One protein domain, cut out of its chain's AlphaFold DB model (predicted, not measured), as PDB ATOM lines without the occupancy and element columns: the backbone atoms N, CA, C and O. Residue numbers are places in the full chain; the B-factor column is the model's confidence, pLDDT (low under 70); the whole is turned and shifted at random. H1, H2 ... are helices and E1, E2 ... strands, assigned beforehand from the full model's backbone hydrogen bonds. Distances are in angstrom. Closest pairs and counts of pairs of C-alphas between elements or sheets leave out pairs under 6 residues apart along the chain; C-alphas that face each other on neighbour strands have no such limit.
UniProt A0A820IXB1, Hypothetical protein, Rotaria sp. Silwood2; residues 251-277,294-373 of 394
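Overview. This is residues 251 to 277 and 294 to 373 of the 394 residues of the protein "Hypothetical protein" of Rotaria sp. Silwood2 (UniProt A0A820IXB1). Helix H3 runs through the middle, with H1 and H2 packed on one side of it and, on the other, H4 with a small two-stranded sheet, E1 and E2. Residues 367 to 373, of which 370 to 373 belong to H6, stick out. The printed part has 107 residues, with named elements in the order H1 H2 H3 E1 H4 E2 H5 H6; the class is mostly helix and the sheet is parallel. The whole is only just compact, close to loose, with a radius of gyration of the C-alphas of 15.2 A and spans of 39 by 32 by 29 A.

Arrangement. H1, residues 251 to 256, only just touches H3, residues 301 to 316, with 3 pairs of C-alphas within 8 A, the closest Thr 253 and Ala 307, 6.4 A. H2, residues 261 to 274, touches residues 301 to 308 of H3 alone, at a shallow tilt of 25 degrees, the same way; the closest C-alphas are Gln 263 and Leu 304, 6.0 A. E1, residues 324 to 326, and E2, residues 353 to 355, are parallel neighbours, with N 326 and O 354 within hydrogen-bond range at 2.9 A. H4, residues 338 to 345, touches residues 309 to 316 of H3 alone, at a steep tilt of 50 degrees; the closest C-alphas are Thr 313 and Ser 339, 6.0 A. E1, H4 and E2 form a strand-helix-strand unit, two parallel strands joined through a helix, with a right-handed crossover. H5, residues 361 to 364, is close to H4 but not clearly touching, and apart from H6, residues 370 to 373. Every O i to N i+4 pair is within hydrogen-bond range in H1, H2 and H3, and 2 of 4 in H4; H5 and H6 are too short for such a pair.

Along the chain. H1 begins at C-alpha 251, (-1.741, -29.025, -22.712). H2 measures 19.9 A, H3 22.6 A and H4 10.6 A from first to last C-alpha. H6 ends at C-alpha 373, (-22.870, -17.194, -44.830).

Size, cuts and confidence. The farthest C-alphas, Cys 296 and Leu 373, are 44.6 A apart. Residues 278 to 293 are not printed, and C-alphas 277 and 294 are 24.3 A apart across this cut. The link from E1 to H4 is long. Confidence is under 70 at residues 276 to 277, 294 to 300, 329 to 339 and 362 to 368.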
ATOM      1  N   PRO A 251      -2.302 -30.206 -23.370       80.44
ATOM      2  CA  PRO A 251      -1.741 -29.025 -22.712       80.44
ATOM      3  C   PRO A 251      -2.378 -27.696 -23.138       80.44
ATOM      4  O   PRO A 251      -2.371 -26.769 -22.327       80.44
ATOM      5  N   ASP A 252      -2.927 -27.589 -24.348       81.88
ATOM      6  CA  ASP A 252      -3.605 -26.373 -24.808       81.88
ATOM      7  C   ASP A 252      -4.940 -26.196 -24.083       81.88
ATOM      8  O   ASP A 252      -5.186 -25.133 -23.519       81.88
ATOM      9  N   THR A 253      -5.732 -27.269 -23.955       81.50
ATOM     10  CA  THR A 253      -6.985 -27.252 -23.179       81.50
ATOM     11  C   THR A 253      -6.727 -26.931 -21.703       81.50
ATOM     12  O   THR A 253      -7.448 -26.148 -21.092       81.50
ATOM     13  N   ILE A 254      -5.659 -27.472 -21.106       81.31
ATOM     14  CA  ILE A 254      -5.306 -27.171 -19.706       81.31
ATOM     15  C   ILE A 254      -5.017 -25.676 -19.502       81.31
ATOM     16  O   ILE A 254      -5.392 -25.115 -18.470       81.31
ATOM     17  N   LYS A 255      -4.345 -25.034 -20.466       81.75
ATOM     18  CA  LYS A 255      -4.024 -23.601 -20.413       81.75
ATOM     19  C   LYS A 255      -5.251 -22.736 -20.677       81.75
ATOM     20  O   LYS A 255      -5.468 -21.781 -19.939       81.75
ATOM     21  N   GLU A 256      -6.042 -23.083 -21.687       81.38
ATOM     22  CA  GLU A 256      -7.264 -22.369 -22.071       81.38
ATOM     23  C   GLU A 256      -8.267 -22.311 -20.914       81.38
ATOM     24  O   GLU A 256      -8.788 -21.249 -20.584       81.38
ATOM     25  N   PHE A 257      -8.475 -23.445 -20.241       80.50
ATOM     26  CA  PHE A 257      -9.387 -23.544 -19.104       80.50
ATOM     27  C   PHE A 257      -8.706 -23.273 -17.759       80.50
ATOM     28  O   PHE A 257      -9.327 -23.509 -16.727       80.50
ATOM     29  N   THR A 258      -7.458 -22.789 -17.744       81.31
ATOM     30  CA  THR A 258      -6.715 -22.398 -16.530       81.31
ATOM     31  C   THR A 258      -6.847 -23.407 -15.379       81.31
ATOM     32  O   THR A 258      -7.149 -23.029 -14.246       81.31
ATOM     33  N   LEU A 259      -6.680 -24.702 -15.670       79.31
ATOM     34  CA  LEU A 259      -6.938 -25.761 -14.689       79.31
ATOM     35  C   LEU A 259      -5.870 -25.774 -13.587       79.31
ATOM     36  O   LEU A 259      -4.668 -25.724 -13.863       79.31
ATOM     37  N   ASN A 260      -6.303 -25.901 -12.331       78.69
ATOM     38  CA  ASN A 260      -5.398 -26.073 -11.194       78.69
ATOM     39  C   ASN A 260      -4.724 -27.465 -11.204       78.69
ATOM     40  O   ASN A 260      -5.041 -28.326 -12.026       78.69
ATOM     41  N   CYS A 261      -3.773 -27.714 -10.298       75.00
ATOM     42  CA  CYS A 261      -2.998 -28.961 -10.295       75.00
ATOM     43  C   CYS A 261      -3.853 -30.232 -10.117       75.00
ATOM     44  O   CYS A 261      -3.584 -31.235 -10.780       75.00
ATOM     45  N   GLN A 262      -4.895 -30.186  -9.284       74.06
ATOM     46  CA  GLN A 262      -5.803 -31.309  -9.037       74.06
ATOM     47  C   GLN A 262      -6.767 -31.519 -10.213       74.06
ATOM     48  O   GLN A 262      -6.937 -32.641 -10.686       74.06
ATOM     49  N   GLN A 263      -7.318 -30.436 -10.764       79.31
ATOM     50  CA  GLN A 263      -8.158 -30.459 -11.964       79.31
ATOM     51  C   GLN A 263      -7.387 -30.977 -13.179       79.31
ATOM     52  O   GLN A 263      -7.904 -31.789 -13.936       79.31
ATOM     53  N   LYS A 264      -6.125 -30.565 -13.343       81.88
ATOM     54  CA  LYS A 264      -5.232 -31.073 -14.387       81.88
ATOM     55  C   LYS A 264      -5.020 -32.579 -14.258       81.88
ATOM     56  O   LYS A 264      -5.011 -33.272 -15.270       81.88
ATOM     57  N   TYR A 265      -4.837 -33.078 -13.036       79.00
ATOM     58  CA  TYR A 265      -4.678 -34.507 -12.785       79.00
ATOM     59  C   TYR A 265      -5.947 -35.282 -13.160       79.00
ATOM     60  O   TYR A 265      -5.871 -36.238 -13.931       79.00
ATOM     61  N   ALA A 266      -7.114 -34.807 -12.717       82.31
ATOM     62  CA  ALA A 266      -8.398 -35.401 -13.076       82.31
ATOM     63  C   ALA A 266      -8.657 -35.377 -14.592       82.31
ATOM     64  O   ALA A 266      -9.022 -36.390 -15.185       82.31
ATOM     65  N   PHE A 267      -8.382 -34.244 -15.239       86.25
ATOM     66  CA  PHE A 267      -8.467 -34.092 -16.688       86.25
ATOM     67  C   PHE A 267      -7.551 -35.078 -17.429       86.25
ATOM     68  O   PHE A 267      -7.955 -35.668 -18.430       86.25
ATOM     69  N   MET A 268      -6.330 -35.305 -16.935       81.88
ATOM     70  CA  MET A 268      -5.395 -36.253 -17.548       81.88
ATOM     71  C   MET A 268      -5.897 -37.698 -17.459       81.88
ATOM     72  O   MET A 268      -5.788 -38.432 -18.432       81.88
ATOM     73  N   ILE A 269      -6.491 -38.097 -16.328       80.50
ATOM     74  CA  ILE A 269      -7.078 -39.439 -16.161       80.50
ATOM     75  C   ILE A 269      -8.166 -39.676 -17.210       80.50
ATOM     76  O   ILE A 269      -8.128 -40.676 -17.926       80.50
ATOM     77  N   VAL A 270      -9.101 -38.729 -17.333       84.25
ATOM     78  CA  VAL A 270     -10.207 -38.820 -18.292       84.25
ATOM     79  C   VAL A 270      -9.677 -38.854 -19.723       84.25
ATOM     80  O   VAL A 270     -10.070 -39.706 -20.512       84.25
ATOM     81  N   THR A 271      -8.750 -37.962 -20.070       85.62
ATOM     82  CA  THR A 271      -8.227 -37.880 -21.441       85.62
ATOM     83  C   THR A 271      -7.374 -39.081 -21.834       85.62
ATOM     84  O   THR A 271      -7.529 -39.557 -22.952       85.62
ATOM     85  N   ASN A 272      -6.554 -39.622 -20.929       82.56
ATOM     86  CA  ASN A 272      -5.784 -40.848 -21.168       82.56
ATOM     87  C   ASN A 272      -6.694 -42.072 -21.327       82.56
ATOM     88  O   ASN A 272      -6.428 -42.928 -22.170       82.56
ATOM     89  N   HIS A 273      -7.788 -42.138 -20.560       80.44
ATOM     90  CA  HIS A 273      -8.807 -43.168 -20.751       80.44
ATOM     91  C   HIS A 273      -9.480 -43.042 -22.127       80.44
ATOM     92  O   HIS A 273      -9.603 -44.037 -22.832       80.44
ATOM     93  N   LEU A 274      -9.828 -41.821 -22.551       78.69
ATOM     94  CA  LEU A 274     -10.384 -41.558 -23.886       78.69
ATOM     95  C   LEU A 274      -9.414 -41.886 -25.032       78.69
ATOM     96  O   LEU A 274      -9.865 -42.179 -26.132       78.69
ATOM     97  N   ASP A 275      -8.100 -41.786 -24.813       77.19
ATOM     98  CA  ASP A 275      -7.078 -42.163 -25.805       77.19
ATOM     99  C   ASP A 275      -6.797 -43.672 -25.843       77.19
ATOM    100  O   ASP A 275      -6.054 -44.136 -26.704       77.19
ATOM    101  N   GLY A 276      -7.370 -44.451 -24.918       67.56
ATOM    102  CA  GLY A 276      -7.095 -45.882 -24.813       67.56
ATOM    103  C   GLY A 276      -5.669 -46.201 -24.347       67.56
ATOM    104  O   GLY A 276      -5.204 -47.319 -24.543       67.56
ATOM    105  N   GLU A 277      -4.967 -45.254 -23.711       55.41
ATOM    106  CA  GLU A 277      -3.586 -45.439 -23.226       55.41
ATOM    107  C   GLU A 277      -3.501 -46.344 -21.976       55.41
ATOM    108  O   GLU A 277      -2.415 -46.753 -21.570       55.41
ATOM    109  N   PRO A 294     -14.275 -35.013  -5.903       61.97
ATOM    110  CA  PRO A 294     -14.638 -34.333  -4.661       61.97
ATOM    111  C   PRO A 294     -13.893 -32.996  -4.527       61.97
ATOM    112  O   PRO A 294     -12.696 -32.937  -4.738       61.97
ATOM    113  N   ASP A 295     -14.604 -31.920  -4.176       57.47
ATOM    114  CA  ASP A 295     -14.073 -30.582  -3.829       57.47
ATOM    115  C   ASP A 295     -15.226 -29.749  -3.248       57.47
ATOM    116  O   ASP A 295     -16.401 -30.038  -3.496       57.47
ATOM    117  N   CYS A 296     -14.878 -28.666  -2.562       55.66
ATOM    118  CA  CYS A 296     -15.814 -27.667  -2.061       55.66
ATOM    119  C   CYS A 296     -16.528 -26.913  -3.205       55.66
ATOM    120  O   CYS A 296     -16.025 -26.825  -4.328       55.66
ATOM    121  N   GLY A 297     -17.711 -26.351  -2.938       57.81
ATOM    122  CA  GLY A 297     -18.397 -25.472  -3.892       57.81
ATOM    123  C   GLY A 297     -17.544 -24.244  -4.244       57.81
ATOM    124  O   GLY A 297     -16.807 -23.737  -3.405       57.81
ATOM    125  N   GLY A 298     -17.606 -23.774  -5.494       59.12
ATOM    126  CA  GLY A 298     -16.873 -22.576  -5.936       59.12
ATOM    127  C   GLY A 298     -15.398 -22.781  -6.315       59.12
ATOM    128  O   GLY A 298     -14.769 -21.847  -6.799       59.12
ATOM    129  N   THR A 299     -14.847 -23.994  -6.205       63.03
ATOM    130  CA  THR A 299     -13.440 -24.304  -6.558       63.03
ATOM    131  C   THR A 299     -13.186 -24.508  -8.059       63.03
ATOM    132  O   THR A 299     -12.114 -24.955  -8.464       63.03
ATOM    133  N   GLY A 300     -14.163 -24.190  -8.916       66.81
ATOM    134  CA  GLY A 300     -14.015 -24.282 -10.372       66.81
ATOM    135  C   GLY A 300     -14.250 -25.676 -10.967       66.81
ATOM    136  O   GLY A 300     -13.831 -25.928 -12.090       66.81
ATOM    137  N   LYS A 301     -14.961 -26.586 -10.288       76.19
ATOM    138  CA  LYS A 301     -15.388 -27.890 -10.856       76.19
ATOM    139  C   LYS A 301     -16.055 -27.772 -12.224       76.19
ATOM    140  O   LYS A 301     -15.769 -28.536 -13.139       76.19
ATOM    141  N   SER A 302     -16.914 -26.767 -12.370       76.00
ATOM    142  CA  SER A 302     -17.573 -26.424 -13.627       76.00
ATOM    143  C   SER A 302     -16.568 -26.168 -14.753       76.00
ATOM    144  O   SER A 302     -16.846 -26.479 -15.904       76.00
ATOM    145  N   GLN A 303     -15.384 -25.642 -14.436       79.75
ATOM    146  CA  GLN A 303     -14.312 -25.385 -15.394       79.75
ATOM    147  C   GLN A 303     -13.634 -26.679 -15.858       79.75
ATOM    148  O   GLN A 303     -13.380 -26.831 -17.050       79.75
ATOM    149  N   LEU A 304     -13.434 -27.643 -14.951       82.50
ATOM    150  CA  LEU A 304     -12.973 -28.990 -15.300       82.50
ATOM    151  C   LEU A 304     -13.984 -29.713 -16.201       82.50
ATOM    152  O   LEU A 304     -13.592 -30.264 -17.226       82.50
ATOM    153  N   ILE A 305     -15.276 -29.670 -15.859       81.50
ATOM    154  CA  ILE A 305     -16.330 -30.274 -16.689       81.50
ATOM    155  C   ILE A 305     -16.338 -29.625 -18.077       81.50
ATOM    156  O   ILE A 305     -16.314 -30.340 -19.071       81.50
ATOM    157  N   ARG A 306     -16.261 -28.289 -18.168       78.69
ATOM    158  CA  ARG A 306     -16.181 -27.578 -19.456       78.69
ATOM    159  C   ARG A 306     -14.965 -27.996 -20.287       78.69
ATOM    160  O   ARG A 306     -15.112 -28.194 -21.489       78.69
ATOM    161  N   ALA A 307     -13.800 -28.178 -19.667       83.69
ATOM    162  CA  ALA A 307     -12.603 -28.663 -20.356       83.69
ATOM    163  C   ALA A 307     -12.793 -30.090 -20.905       83.69
ATOM    164  O   ALA A 307     -12.424 -30.366 -22.049       83.69
ATOM    165  N   ILE A 308     -13.406 -30.984 -20.118       84.56
ATOM    166  CA  ILE A 308     -13.723 -32.361 -20.532       84.56
ATOM    167  C   ILE A 308     -14.743 -32.361 -21.678       84.56
ATOM    168  O   ILE A 308     -14.537 -33.044 -22.682       84.56
ATOM    169  N   THR A 309     -15.818 -31.579 -21.571       80.81
ATOM    170  CA  THR A 309     -16.825 -31.442 -22.632       80.81
ATOM    171  C   THR A 309     -16.199 -30.908 -23.918       80.81
ATOM    172  O   THR A 309     -16.492 -31.423 -24.995       80.81
ATOM    173  N   ASN A 310     -15.291 -29.932 -23.829       80.44
ATOM    174  CA  ASN A 310     -14.628 -29.375 -25.006       80.44
ATOM    175  C   ASN A 310     -13.787 -30.440 -25.739       80.44
ATOM    176  O   ASN A 310     -13.992 -30.704 -26.926       80.44
ATOM    177  N   ILE A 311     -12.896 -31.133 -25.021       81.56
ATOM    178  CA  ILE A 311     -12.016 -32.128 -25.652       81.56
ATOM    179  C   ILE A 311     -12.784 -33.350 -26.181       81.56
ATOM    180  O   ILE A 311     -12.446 -33.871 -27.242       81.56
ATOM    181  N   THR A 312     -13.836 -33.793 -25.486       79.69
ATOM    182  CA  THR A 312     -14.685 -34.910 -25.942       79.69
ATOM    183  C   THR A 312     -15.479 -34.545 -27.190       79.69
ATOM    184  O   THR A 312     -15.516 -35.329 -28.134       79.69
ATOM    185  N   THR A 313     -16.042 -33.335 -27.248       79.06
ATOM    186  CA  THR A 313     -16.745 -32.832 -28.436       79.06
ATOM    187  C   THR A 313     -15.818 -32.818 -29.652       79.06
ATOM    188  O   THR A 313     -16.171 -33.362 -30.696       79.06
ATOM    189  N   HIS A 314     -14.609 -32.263 -29.517       77.94
ATOM    190  CA  HIS A 314     -13.645 -32.236 -30.620       77.94
ATOM    191  C   HIS A 314     -13.200 -33.632 -31.063       77.94
ATOM    192  O   HIS A 314     -13.035 -33.862 -32.258       77.94
ATOM    193  N   LYS A 315     -13.024 -34.574 -30.128       78.81
ATOM    194  CA  LYS A 315     -12.663 -35.962 -30.458       78.81
ATOM    195  C   LYS A 315     -13.777 -36.711 -31.187       78.81
ATOM    196  O   LYS A 315     -13.492 -37.492 -32.090       78.81
ATOM    197  N   ASN A 316     -15.030 -36.456 -30.817       76.38
ATOM    198  CA  ASN A 316     -16.195 -37.084 -31.440       76.38
ATOM    199  C   ASN A 316     -16.567 -36.444 -32.789       76.38
ATOM    200  O   ASN A 316     -17.397 -36.981 -33.523       76.38
ATOM    201  N   GLN A 317     -15.958 -35.312 -33.157       77.75
ATOM    202  CA  GLN A 317     -16.253 -34.632 -34.411       77.75
ATOM    203  C   GLN A 317     -15.921 -35.521 -35.619       77.75
ATOM    204  O   GLN A 317     -14.779 -35.920 -35.833       77.75
ATOM    205  N   GLY A 318     -16.935 -35.807 -36.440       75.81
ATOM    206  CA  GLY A 318     -16.800 -36.684 -37.607       75.81
ATOM    207  C   GLY A 318     -16.863 -38.181 -37.288       75.81
ATOM    208  O   GLY A 318     -16.687 -38.992 -38.196       75.81
ATOM    209  N   GLN A 319     -17.141 -38.561 -36.037       75.31
ATOM    210  CA  GLN A 319     -17.416 -39.945 -35.660       75.31
ATOM    211  C   GLN A 319     -18.917 -40.238 -35.703       75.31
ATOM    212  O   GLN A 319     -19.735 -39.406 -35.311       75.31
ATOM    213  N   ALA A 320     -19.272 -41.444 -36.154       78.75
ATOM    214  CA  ALA A 320     -20.631 -41.966 -36.073       78.75
ATOM    215  C   ALA A 320     -20.728 -42.954 -34.903       78.75
ATOM    216  O   ALA A 320     -20.050 -43.982 -34.903       78.75
ATOM    217  N   LEU A 321     -21.569 -42.643 -33.921       77.81
ATOM    218  CA  LEU A 321     -21.811 -43.456 -32.734       77.81
ATOM    219  C   LEU A 321     -23.140 -44.206 -32.874       77.81
ATOM    220  O   LEU A 321     -24.105 -43.697 -33.443       77.81
ATOM    221  N   ASN A 322     -23.190 -45.431 -32.342       77.75
ATOM    222  CA  ASN A 322     -24.395 -46.262 -32.405       77.75
ATOM    223  C   ASN A 322     -25.490 -45.777 -31.457       77.75
ATOM    224  O   ASN A 322     -26.655 -45.894 -31.796       77.75
ATOM    225  N   LYS A 323     -25.113 -45.283 -30.274       80.06
ATOM    226  CA  LYS A 323     -26.006 -44.723 -29.256       80.06
ATOM    227  C   LYS A 323     -25.280 -43.613 -28.522       80.06
ATOM    228  O   LYS A 323     -24.076 -43.732 -28.288       80.06
ATOM    229  N   ILE A 324     -25.994 -42.563 -28.141       79.50
ATOM    230  CA  ILE A 324     -25.411 -41.450 -27.397       79.50
ATOM    231  C   ILE A 324     -26.369 -40.963 -26.313       79.50
ATOM    232  O   ILE A 324     -27.581 -40.881 -26.514       79.50
ATOM    233  N   ILE A 325     -25.800 -40.627 -25.161       81.19
ATOM    234  CA  ILE A 325     -26.493 -39.933 -24.082       81.19
ATOM    235  C   ILE A 325     -25.832 -38.565 -23.966       81.19
ATOM    236  O   ILE A 325     -24.626 -38.482 -23.733       81.19
ATOM    237  N   VAL A 326     -26.598 -37.499 -24.181       76.94
ATOM    238  CA  VAL A 326     -26.083 -36.127 -24.218       76.94
ATOM    239  C   VAL A 326     -26.835 -35.267 -23.223       76.94
ATOM    240  O   VAL A 326     -28.059 -35.306 -23.124       76.94
ATOM    241  N   ASP A 327     -26.089 -34.440 -22.509       77.62
ATOM    242  CA  ASP A 327     -26.642 -33.384 -21.683       77.62
ATOM    243  C   ASP A 327     -26.394 -32.034 -22.362       77.62
ATOM    244  O   ASP A 327     -25.255 -31.578 -22.469       77.62
ATOM    245  N   LEU A 328     -27.467 -31.431 -22.876       71.62
ATOM    246  CA  LEU A 328     -27.424 -30.182 -23.644       71.62
ATOM    247  C   LEU A 328     -27.540 -28.931 -22.767       71.62
ATOM    248  O   LEU A 328     -27.558 -27.816 -23.288       71.62
ATOM    249  N   VAL A 329     -27.635 -29.080 -21.444       64.31
ATOM    250  CA  VAL A 329     -27.651 -27.931 -20.536       64.31
ATOM    251  C   VAL A 329     -26.230 -27.379 -20.438       64.31
ATOM    252  O   VAL A 329     -25.403 -27.824 -19.639       64.31
ATOM    253  N   THR A 330     -25.940 -26.404 -21.293       57.34
ATOM    254  CA  THR A 330     -24.646 -25.729 -21.349       57.34
ATOM    255  C   THR A 330     -24.362 -25.025 -20.023       57.34
ATOM    256  O   THR A 330     -25.135 -24.178 -19.571       57.34
ATOM    257  N   LEU A 331     -23.229 -25.346 -19.394       53.22
ATOM    258  CA  LEU A 331     -22.729 -24.596 -18.240       53.22
ATOM    259  C   LEU A 331     -22.505 -23.124 -18.640       53.22
ATOM    260  O   LEU A 331     -21.910 -22.877 -19.692       53.22
ATOM    261  N   PRO A 332     -22.933 -22.140 -17.822       47.50
ATOM    262  CA  PRO A 332     -22.844 -20.727 -18.176       47.50
ATOM    263  C   PRO A 332     -21.392 -20.310 -18.457       47.50
ATOM    264  O   PRO A 332     -20.493 -20.481 -17.630       47.50
ATOM    265  N   GLY A 333     -21.163 -19.770 -19.654       51.78
ATOM    266  CA  GLY A 333     -19.877 -19.261 -20.121       51.78
ATOM    267  C   GLY A 333     -19.801 -19.202 -21.651       51.78
ATOM    268  O   GLY A 333     -20.713 -19.678 -22.323       51.78
ATOM    269  N   PRO A 334     -18.724 -18.632 -22.225       47.41
ATOM    270  CA  PRO A 334     -18.465 -18.710 -23.657       47.41
ATOM    271  C   PRO A 334     -18.118 -20.163 -23.984       47.41
ATOM    272  O   PRO A 334     -16.983 -20.601 -23.822       47.41
ATOM    273  N   VAL A 335     -19.124 -20.960 -24.307       51.72
ATOM    274  CA  VAL A 335     -18.943 -22.277 -24.907       51.72
ATOM    275  C   VAL A 335     -19.570 -22.171 -26.283       51.72
ATOM    276  O   VAL A 335     -20.721 -21.754 -26.415       51.72
ATOM    277  N   GLU A 336     -18.778 -22.462 -27.311       55.75
ATOM    278  CA  GLU A 336     -19.244 -22.445 -28.687       55.75
ATOM    279  C   GLU A 336     -20.439 -23.385 -28.823       55.75
ATOM    280  O   GLU A 336     -20.383 -24.554 -28.445       55.75
ATOM    281  N   VAL A 337     -21.528 -22.893 -29.403       54.88
ATOM    282  CA  VAL A 337     -22.734 -23.684 -29.697       54.88
ATOM    283  C   VAL A 337     -22.444 -24.864 -30.639       54.88
ATOM    284  O   VAL A 337     -23.203 -25.829 -30.701       54.88
ATOM    285  N   VAL A 338     -21.289 -24.838 -31.311       55.56
ATOM    286  CA  VAL A 338     -20.695 -25.982 -32.018       55.56
ATOM    287  C   VAL A 338     -20.654 -27.231 -31.122       55.56
ATOM    288  O   VAL A 338     -20.895 -28.335 -31.607       55.56
ATOM    289  N   SER A 339     -20.461 -27.054 -29.810       63.16
ATOM    290  CA  SER A 339     -20.458 -28.139 -28.822       63.16
ATOM    291  C   SER A 339     -21.784 -28.880 -28.673       63.16
ATOM    292  O   SER A 339     -21.768 -30.055 -28.327       63.16
ATOM    293  N   ALA A 340     -22.922 -28.247 -28.975       71.06
ATOM    294  CA  ALA A 340     -24.227 -28.900 -28.911       71.06
ATOM    295  C   ALA A 340     -24.544 -29.664 -30.204       71.06
ATOM    296  O   ALA A 340     -25.143 -30.735 -30.161       71.06
ATOM    297  N   TYR A 341     -24.127 -29.142 -31.362       75.88
ATOM    298  CA  TYR A 341     -24.456 -29.763 -32.645       75.88
ATOM    299  C   TYR A 341     -23.634 -31.024 -32.924       75.88
ATOM    300  O   TYR A 341     -24.161 -31.976 -33.490       75.88
ATOM    301  N   VAL A 342     -22.358 -31.047 -32.528       77.25
ATOM    302  CA  VAL A 342     -21.470 -32.188 -32.803       77.25
ATOM    303  C   VAL A 342     -21.983 -33.494 -32.171       77.25
ATOM    304  O   VAL A 342     -22.142 -34.458 -32.912       77.25
ATOM    305  N   PRO A 343     -22.340 -33.562 -30.873       75.25
ATOM    306  CA  PRO A 343     -22.902 -34.780 -30.285       75.25
ATOM    307  C   PRO A 343     -24.220 -35.214 -30.942       75.25
ATOM    308  O   PRO A 343     -24.469 -36.406 -31.100       75.25
ATOM    309  N   LEU A 344     -25.052 -34.252 -31.357       80.38
ATOM    310  CA  LEU A 344     -26.327 -34.526 -32.024       80.38
ATOM    311  C   LEU A 344     -26.143 -35.075 -33.443       80.38
ATOM    312  O   LEU A 344     -26.950 -35.884 -33.889       80.38
ATOM    313  N   SER A 345     -25.087 -34.663 -34.148       81.94
ATOM    314  CA  SER A 345     -24.785 -35.147 -35.497       81.94
ATOM    315  C   SER A 345     -24.016 -36.470 -35.522       81.94
ATOM    316  O   SER A 345     -23.890 -37.076 -36.586       81.94
ATOM    317  N   CYS A 346     -23.538 -36.950 -34.370       79.19
ATOM    318  CA  CYS A 346     -22.848 -38.236 -34.260       79.19
ATOM    319  C   CYS A 346     -23.780 -39.451 -34.420       79.19
ATOM    320  O   CYS A 346     -23.284 -40.554 -34.637       79.19
ATOM    321  N   VAL A 347     -25.102 -39.294 -34.320       83.19
ATOM    322  CA  VAL A 347     -26.073 -40.403 -34.379       83.19
ATOM    323  C   VAL A 347     -26.910 -40.385 -35.653       83.19
ATOM    324  O   VAL A 347     -27.231 -39.334 -36.201       83.19
ATOM    325  N   LYS A 348     -27.278 -41.579 -36.137       82.69
ATOM    326  CA  LYS A 348     -28.040 -41.746 -37.389       82.69
ATOM    327  C   LYS A 348     -29.555 -41.696 -37.195       82.69
ATOM    328  O   LYS A 348     -30.268 -41.306 -38.114       82.69
ATOM    329  N   ARG A 349     -30.049 -42.141 -36.036       83.19
ATOM    330  CA  ARG A 349     -31.478 -42.254 -35.719       83.19
ATOM    331  C   ARG A 349     -31.783 -41.531 -34.418       83.19
ATOM    332  O   ARG A 349     -30.953 -41.503 -33.514       83.19
ATOM    333  N   LEU A 350     -33.002 -41.005 -34.315       80.75
ATOM    334  CA  LEU A 350     -33.473 -40.356 -33.092       80.75
ATOM    335  C   LEU A 350     -33.645 -41.356 -31.936       80.75
ATOM    336  O   LEU A 350     -33.373 -41.004 -30.799       80.75
ATOM    337  N   ASP A 351     -34.014 -42.608 -32.235       83.31
ATOM    338  CA  ASP A 351     -34.175 -43.685 -31.238       83.31
ATOM    339  C   ASP A 351     -32.874 -44.013 -30.479       83.31
ATOM    340  O   ASP A 351     -32.905 -44.581 -29.389       83.31
ATOM    341  N   ASP A 352     -31.729 -43.660 -31.067       82.56
ATOM    342  CA  ASP A 352     -30.393 -43.912 -30.529       82.56
ATOM    343  C   ASP A 352     -29.819 -42.699 -29.764       82.56
ATOM    344  O   ASP A 352     -28.694 -42.749 -29.257       82.56
ATOM    345  N   LEU A 353     -30.591 -41.609 -29.667       83.00
ATOM    346  CA  LEU A 353     -30.249 -40.381 -28.958       83.00
ATOM    347  C   LEU A 353     -31.077 -40.255 -27.680       83.00
ATOM    348  O   LEU A 353     -32.298 -40.125 -27.729       83.00
ATOM    349  N   LEU A 354     -30.402 -40.180 -26.537       83.62
ATOM    350  CA  LEU A 354     -31.032 -39.821 -25.273       83.62
ATOM    351  C   LEU A 354     -30.521 -38.458 -24.808       83.62
ATOM    352  O   LEU A 354     -29.329 -38.282 -24.563       83.62
ATOM    353  N   ILE A 355     -31.430 -37.499 -24.652       82.19
ATOM    354  CA  ILE A 355     -31.114 -36.197 -24.068       82.19
ATOM    355  C   ILE A 355     -31.525 -36.234 -22.598       82.19
ATOM    356  O   ILE A 355     -32.692 -36.463 -22.290       82.19
ATOM    357  N   VAL A 356     -30.567 -36.028 -21.694       77.12
ATOM    358  CA  VAL A 356     -30.772 -36.218 -20.246       77.12
ATOM    359  C   VAL A 356     -31.762 -35.202 -19.666       77.12
ATOM    360  O   VAL A 356     -32.537 -35.528 -18.771       77.12
ATOM    361  N   ARG A 357     -31.736 -33.960 -20.164       76.00
ATOM    362  CA  ARG A 357     -32.525 -32.835 -19.645       76.00
ATOM    363  C   ARG A 357     -33.167 -32.045 -20.777       76.00
ATOM    364  O   ARG A 357     -32.593 -31.922 -21.858       76.00
ATOM    365  N   SER A 358     -34.338 -31.464 -20.523       74.38
ATOM    366  CA  SER A 358     -34.949 -30.508 -21.451       74.38
ATOM    367  C   SER A 358     -34.032 -29.302 -21.666       74.38
ATOM    368  O   SER A 358     -33.405 -28.816 -20.725       74.38
ATOM    369  N   PHE A 359     -33.978 -28.796 -22.895       73.69
ATOM    370  CA  PHE A 359     -33.162 -27.644 -23.276       73.69
ATOM    371  C   PHE A 359     -34.009 -26.630 -24.047       73.69
ATOM    372  O   PHE A 359     -34.997 -26.985 -24.692       73.69
ATOM    373  N   GLU A 360     -33.625 -25.354 -24.003       71.06
ATOM    374  CA  GLU A 360     -34.302 -24.337 -24.805       71.06
ATOM    375  C   GLU A 360     -33.842 -24.392 -26.261       71.06
ATOM    376  O   GLU A 360     -32.649 -24.366 -26.551       71.06
ATOM    377  N   PHE A 361     -34.781 -24.371 -27.205       70.69
ATOM    378  CA  PHE A 361     -34.452 -24.388 -28.635       70.69
ATOM    379  C   PHE A 361     -33.668 -23.141 -29.086       70.69
ATOM    380  O   PHE A 361     -32.902 -23.197 -30.046       70.69
ATOM    381  N   SER A 362     -33.813 -22.031 -28.354       67.25
ATOM    382  CA  SER A 362     -33.021 -20.802 -28.509       67.25
ATOM    383  C   SER A 362     -31.513 -21.068 -28.427       67.25
ATOM    384  O   SER A 362     -30.745 -20.444 -29.154       67.25
ATOM    385  N   SER A 363     -31.088 -22.037 -27.610       64.56
ATOM    386  CA  SER A 363     -29.677 -22.393 -27.426       64.56
ATOM    387  C   SER A 363     -29.028 -23.015 -28.669       64.56
ATOM    388  O   SER A 363     -27.813 -22.930 -28.824       64.56
ATOM    389  N   LEU A 364     -29.826 -23.586 -29.581       68.69
ATOM    390  CA  LEU A 364     -29.366 -24.142 -30.859       68.69
ATOM    391  C   LEU A 364     -29.434 -23.131 -32.015       68.69
ATOM    392  O   LEU A 364     -28.884 -23.374 -33.091       68.69
ATOM    393  N   GLN A 365     -30.116 -21.999 -31.826       66.81
ATOM    394  CA  GLN A 365     -30.311 -20.992 -32.866       66.81
ATOM    395  C   GLN A 365     -29.138 -20.016 -32.909       66.81
ATOM    396  O   GLN A 365     -29.156 -18.947 -32.301       66.81
ATOM    397  N   VAL A 366     -28.114 -20.365 -33.684       65.75
ATOM    398  CA  VAL A 366     -26.957 -19.489 -33.897       65.75
ATOM    399  C   VAL A 366     -27.042 -18.810 -35.238       65.75
ATOM    400  O   VAL A 366     -27.239 -19.444 -36.275       65.75
ATOM    401  N   LYS A 367     -26.822 -17.499 -35.224       65.50
ATOM    402  CA  LYS A 367     -26.637 -16.740 -36.450       65.50
ATOM    403  C   LYS A 367     -25.285 -17.129 -37.071       65.50
ATOM    404  O   LYS A 367     -24.264 -16.896 -36.424       65.50
ATOM    405  N   PRO A 368     -25.250 -17.682 -38.297       67.44
ATOM    406  CA  PRO A 368     -23.993 -18.032 -38.948       67.44
ATOM    407  C   PRO A 368     -23.102 -16.797 -39.094       67.44
ATOM    408  O   PRO A 368     -23.590 -15.682 -39.324       67.44
ATOM    409  N   SER A 369     -21.791 -16.996 -38.960       74.31
ATOM    410  CA  SER A 369     -20.809 -15.931 -39.152       74.31
ATOM    411  C   SER A 369     -20.839 -15.414 -40.593       74.31
ATOM    412  O   SER A 369     -21.320 -16.088 -41.508       74.31
ATOM    413  N   ALA A 370     -20.307 -14.210 -40.824       77.31
ATOM    414  CA  ALA A 370     -20.251 -13.636 -42.170       77.31
ATOM    415  C   ALA A 370     -19.523 -14.564 -43.165       77.31
ATOM    416  O   ALA A 370     -20.004 -14.754 -44.281       77.31
ATOM    417  N   ALA A 371     -18.436 -15.206 -42.722       77.19
ATOM    418  CA  ALA A 371     -17.681 -16.175 -43.513       77.19
ATOM    419  C   ALA A 371     -18.491 -17.452 -43.810       77.19
ATOM    420  O   ALA A 371     -18.506 -17.929 -44.941       77.19
ATOM    421  N   GLN A 372     -19.224 -17.983 -42.824       75.00
ATOM    422  CA  GLN A 372     -20.099 -19.145 -43.034       75.00
ATOM    423  C   GLN A 372     -21.237 -18.831 -44.010       75.00
ATOM    424  O   GLN A 372     -21.585 -19.656 -44.851       75.00
ATOM    425  N   LEU A 373     -21.810 -17.629 -43.926       81.50
ATOM    426  CA  LEU A 373     -22.870 -17.194 -44.830       81.50
ATOM    427  C   LEU A 373     -22.367 -17.043 -46.273       81.50
ATOM    428  O   LEU A 373     -23.091 -17.365 -47.214       81.50
TER     429      LEU A 373